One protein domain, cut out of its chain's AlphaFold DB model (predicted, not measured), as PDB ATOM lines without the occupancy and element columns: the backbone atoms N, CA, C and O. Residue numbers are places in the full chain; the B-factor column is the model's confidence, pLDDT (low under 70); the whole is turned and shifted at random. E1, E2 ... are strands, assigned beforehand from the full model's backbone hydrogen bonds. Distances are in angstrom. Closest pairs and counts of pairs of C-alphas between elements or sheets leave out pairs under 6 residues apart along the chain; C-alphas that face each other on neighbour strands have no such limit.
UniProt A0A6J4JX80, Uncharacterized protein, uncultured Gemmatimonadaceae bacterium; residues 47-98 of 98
ATOM      1  N   VAL A  47      73.485 -11.983 119.429       79.06
ATOM      2  CA  VAL A  47      73.397 -13.335 119.989       79.06
ATOM      3  C   VAL A  47      72.138 -14.037 119.514       79.06
ATOM      4  O   VAL A  47      71.024 -13.590 119.787       79.06
ATOM      5  N   VAL A  48      72.324 -15.189 118.875       80.19
ATOM      6  CA  VAL A  48      71.253 -16.138 118.560       80.19
ATOM      7  C   VAL A  48      71.351 -17.321 119.506       80.19
ATOM      8  O   VAL A  48      72.445 -17.762 119.842       80.19
ATOM      9  N   ARG A  49      70.214 -17.860 119.934       82.69
ATOM     10  CA  ARG A  49      70.174 -19.092 120.726       82.69
ATOM     11  C   ARG A  49      69.772 -20.251 119.828       82.69
ATOM     12  O   ARG A  49      68.727 -20.185 119.187       82.69
ATOM     13  N   LEU A  50      70.600 -21.287 119.775       83.69
ATOM     14  CA  LEU A  50      70.448 -22.418 118.862       83.69
ATOM     15  C   LEU A  50      70.741 -23.736 119.581       83.69
ATOM     16  O   LEU A  50      71.589 -23.809 120.467       83.69
ATOM     17  N   ASP A  51      70.060 -24.792 119.155       85.38
ATOM     18  CA  ASP A  51      70.425 -26.172 119.461       85.38
ATOM     19  C   ASP A  51      70.256 -27.023 118.195       85.38
ATOM     20  O   ASP A  51      69.531 -26.644 117.268       85.38
ATOM     21  N   VAL A  52      70.931 -28.169 118.147       85.62
ATOM     22  CA  VAL A  52      70.830 -29.140 117.054       85.62
ATOM     23  C   VAL A  52      70.393 -30.471 117.641       85.62
ATOM     24  O   VAL A  52      71.085 -31.044 118.478       85.62
ATOM     25  N   VAL A  53      69.243 -30.965 117.178       82.50
ATOM     26  CA  VAL A  53      68.651 -32.222 117.645       82.50
ATOM     27  C   VAL A  53      68.678 -33.253 116.522       82.50
ATOM     28  O   VAL A  53      67.984 -33.109 115.514       82.50
ATOM     29  N   VAL A  54      69.448 -34.325 116.709       82.69
ATOM     30  CA  VAL A  54      69.529 -35.457 115.778       82.69
ATOM     31  C   VAL A  54      68.686 -36.605 116.318       82.69
ATOM     32  O   VAL A  54      68.954 -37.139 117.390       82.69
ATOM     33  N   ASN A  55      67.654 -36.997 115.573       81.38
ATOM     34  CA  ASN A  55      66.814 -38.144 115.918       81.38
ATOM     35  C   ASN A  55      67.401 -39.428 115.316       81.38
ATOM     36  O   ASN A  55      67.672 -39.461 114.117       81.38
ATOM     37  N   GLU A  56      67.516 -40.497 116.105       78.56
ATOM     38  CA  GLU A  56      67.888 -41.826 115.602       78.56
ATOM     39  C   GLU A  56      66.633 -42.680 115.369       78.56
ATOM     40  O   GLU A  56      65.837 -42.900 116.289       78.56
ATOM     41  N   THR A  57      66.479 -43.217 114.160       76.12
ATOM     42  CA  THR A  57      65.500 -44.264 113.837       76.12
ATOM     43  C   THR A  57      66.250 -45.409 113.165       76.12
ATOM     44  O   THR A  57      66.849 -45.214 112.112       76.12
ATOM     45  N   GLY A  58      66.258 -46.586 113.793       74.62
ATOM     46  CA  GLY A  58      66.896 -47.774 113.218       74.62
ATOM     47  C   GLY A  58      66.108 -48.338 112.024       74.62
ATOM     48  O   GLY A  58      64.907 -48.081 111.930       74.62
ATOM     49  N   PRO A  59      66.751 -49.134 111.150       72.50
ATOM     50  CA  PRO A  59      66.145 -49.649 109.916       72.50
ATOM     51  C   PRO A  59      64.863 -50.469 110.145       72.50
ATOM     52  O   PRO A  59      63.936 -50.370 109.349       72.50
ATOM     53  N   ASP A  60      64.754 -51.181 111.272       79.31
ATOM     54  CA  ASP A  60      63.596 -52.034 111.593       79.31
ATOM     55  C   ASP A  60      62.572 -51.369 112.530       79.31
ATOM     56  O   ASP A  60      61.764 -52.038 113.181       79.31
ATOM     57  N   ARG A  61      62.620 -50.040 112.689       69.62
ATOM     58  CA  ARG A  61      61.792 -49.326 113.671       69.62
ATOM     59  C   ARG A  61      60.906 -48.277 113.019       69.62
ATOM     60  O   ARG A  61      61.377 -47.332 112.405       69.62
ATOM     61  N   ALA A  62      59.610 -48.354 113.318       67.56
ATOM     62  CA  ALA A  62      58.662 -47.281 113.015       67.56
ATOM     63  C   ALA A  62      58.775 -46.076 113.979       67.56
ATOM     64  O   ALA A  62      58.272 -44.995 113.680       67.56
ATOM     65  N   ARG A  63      59.403 -46.247 115.156       70.00
ATOM     66  CA  ARG A  63      59.540 -45.204 116.192       70.00
ATOM     67  C   ARG A  63      61.003 -44.844 116.455       70.00
ATOM     68  O   ARG A  63      61.875 -45.710 116.417       70.00
ATOM     69  N   ARG A  64      61.235 -43.567 116.783       70.31
ATOM     70  CA  ARG A  64      62.546 -43.013 117.169       70.31
ATOM     71  C   ARG A  64      63.113 -43.775 118.373       70.31
ATOM     72  O   ARG A  64      62.395 -44.011 119.342       70.31
ATOM     73  N   ARG A  65      64.391 -44.148 118.307       74.00
ATOM     74  CA  ARG A  65      65.132 -44.831 119.380       74.00
ATOM     75  C   ARG A  65      65.601 -43.852 120.454       74.00
ATOM     76  O   ARG A  65      65.612 -44.210 121.625       74.00
ATOM     77  N   GLY A  66      65.971 -42.642 120.046       75.69
ATOM     78  CA  GLY A  66      66.511 -41.613 120.925       75.69
ATOM     79  C   GLY A  66      66.859 -40.338 120.164       75.69
ATOM     80  O   GLY A  66      66.578 -40.218 118.964       75.69
ATOM     81  N   GLN A  67      67.451 -39.389 120.881       78.81
ATOM     82  CA  GLN A  67      67.905 -38.109 120.351       78.81
ATOM     83  C   GLN A  67      69.309 -37.793 120.866       78.81
ATOM     84  O   GLN A  67      69.612 -38.045 122.030       78.81
ATOM     85  N   LEU A  68      70.135 -37.214 120.000       79.06
ATOM     86  CA  LEU A  68      71.367 -36.527 120.373       79.06
ATOM     87  C   LEU A  68      71.107 -35.022 120.286       79.06
ATOM     88  O   LEU A  68      70.512 -34.565 119.310       79.06
ATOM     89  N   VAL A  69      71.536 -34.267 121.293       81.81
ATOM     90  CA  VAL A  69      71.357 -32.809 121.367       81.81
ATOM     91  C   VAL A  69      72.710 -32.128 121.539       81.81
ATOM     92  O   VAL A  69      73.543 -32.608 122.308       81.81
ATOM     93  N   LEU A  70      72.943 -31.029 120.818       83.75
ATOM     94  CA  LEU A  70      74.224 -30.312 120.834       83.75
ATOM     95  C   LEU A  70      74.506 -29.671 122.196       83.75
ATOM     96  O   LEU A  70      75.639 -29.712 122.665       83.75
ATOM     97  N   SER A  71      73.476 -29.131 122.848       83.00
ATOM     98  CA  SER A  71      73.554 -28.610 124.224       83.00
ATOM     99  C   SER A  71      73.989 -29.645 125.266       83.00
ATOM    100  O   SER A  71      74.431 -29.275 126.354       83.00
ATOM    101  N   GLY A  72      73.914 -30.934 124.928       75.88
ATOM    102  CA  GLY A  72      74.250 -32.031 125.820       75.88
ATOM    103  C   GLY A  72      73.304 -32.163 127.020       75.88
ATOM    104  O   GLY A  72      72.344 -31.416 127.211       75.88
ATOM    105  N   GLY A  73      73.586 -33.172 127.841       70.31
ATOM    106  CA  GLY A  73      72.915 -33.422 129.113       70.31
ATOM    107  C   GLY A  73      73.598 -34.583 129.830       70.31
ATOM    108  O   GLY A  73      73.506 -35.732 129.399       70.31
ATOM    109  N   ALA A  74      74.352 -34.293 130.893       57.94
ATOM    110  CA  ALA A  74      75.025 -35.334 131.665       57.94
ATOM    111  C   ALA A  74      73.977 -36.211 132.372       57.94
ATOM    112  O   ALA A  74      73.191 -35.708 133.168       57.94
ATOM    113  N   GLY A  75      73.956 -37.513 132.068       58.88
ATOM    114  CA  GLY A  75      72.967 -38.453 132.616       58.88
ATOM    115  C   GLY A  75      71.572 -38.366 131.986       58.88
ATOM    116  O   GLY A  75      70.685 -39.135 132.360       58.88
ATOM    117  N   ASP A  76      71.377 -37.488 131.001       58.06
ATOM    118  CA  ASP A  76      70.091 -37.293 130.344       58.06
ATOM    119  C   ASP A  76      69.895 -38.320 129.221       58.06
ATOM    120  O   ASP A  76      70.184 -38.087 128.049       58.06
ATOM    121  N   PHE A  77      69.331 -39.472 129.574       54.59
ATOM    122  CA  PHE A  77      68.692 -40.365 128.609       54.59
ATOM    123  C   PHE A  77      67.251 -39.895 128.411       54.59
ATOM    124  O   PHE A  77      66.316 -40.467 128.973       54.59
ATOM    125  N   VAL A  78      67.048 -38.809 127.659       50.72
ATOM    126  CA  VAL A  78      65.688 -38.304 127.420       50.72
ATOM    127  C   VAL A  78      64.982 -39.228 126.431       50.72
ATOM    128  O   VAL A  78      64.988 -39.033 125.216       50.72
ATOM    129  N   TYR A  79      64.341 -40.263 126.966       49.31
ATOM    130  CA  TYR A  79      63.309 -40.993 126.251       49.31
ATOM    131  C   TYR A  79      62.106 -40.065 126.070       49.31
ATOM    132  O   TYR A  79      61.330 -39.841 126.995       49.31
ATOM    133  N   LEU A  80      61.978 -39.520 124.860       49.53
ATOM    134  CA  LEU A  80      60.727 -39.092 124.230       49.53
ATOM    135  C   LEU A  80      59.699 -38.432 125.177       49.53
ATOM    136  O   LEU A  80      58.551 -38.873 125.249       49.53
ATOM    137  N   ARG A  81      60.053 -37.325 125.843       48.06
ATOM    138  CA  ARG A  81      59.032 -36.298 126.107       48.06
ATOM    139  C   ARG A  81      58.894 -35.492 124.826       48.06
ATOM    140  O   ARG A  81      59.854 -34.877 124.382       48.06
ATOM    141  N   GLY A  82      57.722 -35.590 124.208       47.75
ATOM    142  CA  GLY A  82      57.429 -35.038 122.891       47.75
ATOM    143  C   GLY A  82      58.023 -33.648 122.645       47.75
ATOM    144  O   GLY A  82      57.758 -32.700 123.378       47.75
ATOM    145  N   ASP A  83      58.798 -33.578 121.565       54.09
ATOM    146  CA  ASP A  83      59.051 -32.430 120.691       54.09
ATOM    147  C   ASP A  83      59.608 -31.116 121.258       54.09
ATOM    148  O   ASP A  83      59.727 -30.167 120.482       54.09
ATOM    149  N   ARG A  84      59.994 -30.997 122.537       61.53
ATOM    150  CA  ARG A  84      60.465 -29.695 123.050       61.53
ATOM    151  C   ARG A  84      61.742 -29.782 123.876       61.53
ATOM    152  O   ARG A  84      61.726 -30.222 125.022       61.53
ATOM    153  N   GLN A  85      62.825 -29.285 123.280       70.38
ATOM    154  CA  GLN A  85      64.017 -28.881 124.011       70.38
ATOM    155  C   GLN A  85      63.692 -27.611 124.824       70.38
ATOM    156  O   GLN A  85      63.087 -26.691 124.261       70.38
ATOM    157  N   PRO A  86      64.048 -27.539 126.119       75.88
ATOM    158  CA  PRO A  86      63.816 -26.345 126.928       75.88
ATOM    159  C   PRO A  86      64.599 -25.149 126.376       75.88
ATOM    160  O   PRO A  86      65.756 -25.297 125.979       75.88
ATOM    161  N   LEU A  87      63.995 -23.956 126.365       77.56
ATOM    162  CA  LEU A  87      64.643 -22.748 125.832       77.56
ATOM    163  C   LEU A  87      65.903 -22.374 126.624       77.56
ATOM    164  O   LEU A  87      66.850 -21.825 126.066       77.56
ATOM    165  N   GLU A  88      65.923 -22.697 127.916       82.00
ATOM    166  CA  GLU A  88      67.065 -22.519 128.809       82.00
ATOM    167  C   GLU A  88      68.268 -23.403 128.455       82.00
ATOM    168  O   GLU A  88      69.372 -23.129 128.919       82.00
ATOM    169  N   ARG A  89      68.080 -24.436 127.621       80.75
ATOM    170  CA  ARG A  89      69.163 -25.310 127.153       80.75
ATOM    171  C   ARG A  89      69.754 -24.889 125.808       80.75
ATOM    172  O   ARG A  89      70.740 -25.477 125.381       80.75
ATOM    173  N   LEU A  90      69.177 -23.896 125.127       84.38
ATOM    174  CA  LEU A  90      69.725 -23.420 123.857       84.38
ATOM    175  C   LEU A  90      71.087 -22.747 124.073       84.38
ATOM    176  O   LEU A  90      71.255 -21.930 124.979       84.38
ATOM    177  N   ILE A  91      72.041 -23.046 123.196       85.50
ATOM    178  CA  ILE A  91      73.399 -22.503 123.258       85.50
ATOM    179  C   ILE A  91      73.411 -21.097 122.636       85.50
ATOM    180  O   ILE A  91      72.865 -20.917 121.544       85.50
ATOM    181  N   PRO A  92      74.022 -20.088 123.286       86.56
ATOM    182  CA  PRO A  92      74.212 -18.769 122.695       86.56
ATOM    183  C   PRO A  92      75.359 -18.775 121.672       86.56
ATOM    184  O   PRO A  92      76.473 -19.191 121.976       86.56
ATOM    185  N   PHE A  93      75.098 -18.251 120.480       84.31
ATOM    186  CA  PHE A  93      76.074 -18.014 119.421       84.31
ATOM    187  C   PHE A  93      76.179 -16.519 119.160       84.31
ATOM    188  O   PHE A  93      75.168 -15.879 118.862       84.31
ATOM    189  N   ALA A  94      77.393 -15.982 119.255       83.38
ATOM    190  CA  ALA A  94      77.680 -14.628 118.813       83.38
ATOM    191  C   ALA A  94      77.845 -14.603 117.286       83.38
ATOM    192  O   ALA A  94      78.507 -15.477 116.726       83.38
ATOM    193  N   ILE A  95      77.234 -13.623 116.621       77.31
ATOM    194  CA  ILE A  95      77.462 -13.341 115.200       77.31
ATOM    195  C   ILE A  95      78.307 -12.073 115.120       77.31
ATOM    196  O   ILE A  95      77.845 -10.998 115.509       77.31
ATOM    197  N   ASP A  96      79.531 -12.216 114.621       69.62
ATOM    198  CA  ASP A  96      80.403 -11.085 114.319       69.62
ATOM    199  C   ASP A  96      79.979 -10.414 113.002       69.62
ATOM    200  O   ASP A  96      79.456 -11.069 112.093       69.62
ATOM    201  N   ASP A  97      80.196  -9.100 112.908       62.31
ATOM    202  CA  ASP A  97      80.011  -8.358 111.661       62.31
ATOM    203  C   ASP A  97      81.075  -8.843 110.656       62.31
ATOM    204  O   ASP A  97      82.273  -8.721 110.918       62.31
ATOM    205  N   VAL A  98      80.632  -9.445 109.545       54.62
ATOM    206  CA  VAL A  98      81.494  -9.869 108.422       54.62
ATOM    207  C   VAL A  98      81.911  -8.663 107.592       54.62
ATOM    208  O   VAL A  98      81.018  -7.840 107.281       54.62
TER     209      VAL A  98
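What this domain is: This is residues 47 to 98 of the 98 residues of an uncharacterized protein of uncultured Gemmatimonadaceae bacterium (UniProt A0A6J4JX80). With little regular structure, the model is two short two-stranded antiparallel ribbons placed end to end, E1 with E4 and E2 with E3, with a long loop, residues 70 to 90, between E3 and E4. The 52 printed residues include no named helix; the class is all strand, with 16 residues in E1 to E4. The whole is loose, radius of gyration of the C-alphas 13.9 A, spans 47 by 24 by 18 A.

How they stand to each other: E1, residues 47 to 50, and E4, residues 91 to 94, are antiparallel at 146 degrees; N 48 and O 93 are within hydrogen-bond range, 2.9 A. E1 runs on into E2, residues 53 to 56, at 13 degrees. E2 and E3, residues 66 to 69, form a hairpin, antiparallel at 155 degrees; N 54 to O 68 is 2.8 A.

Where its parts are: From first to last C-alpha, E1 is 9.6 A, E2 9.8 A, E3 10.1 A, E4 10.0 A. C-alpha 47 is at (73.397, -13.335, 119.989), C-alpha 94 at (77.680, -14.628, 118.813).

The domain as a whole: The farthest C-alphas, Asp 60 and Asp 97, are 46.7 A apart. The printed part has no cut; the link E3 to E4 is long. Residues 61 to 62, 74 to 84 and 96 to 98 have pLDDT under 70.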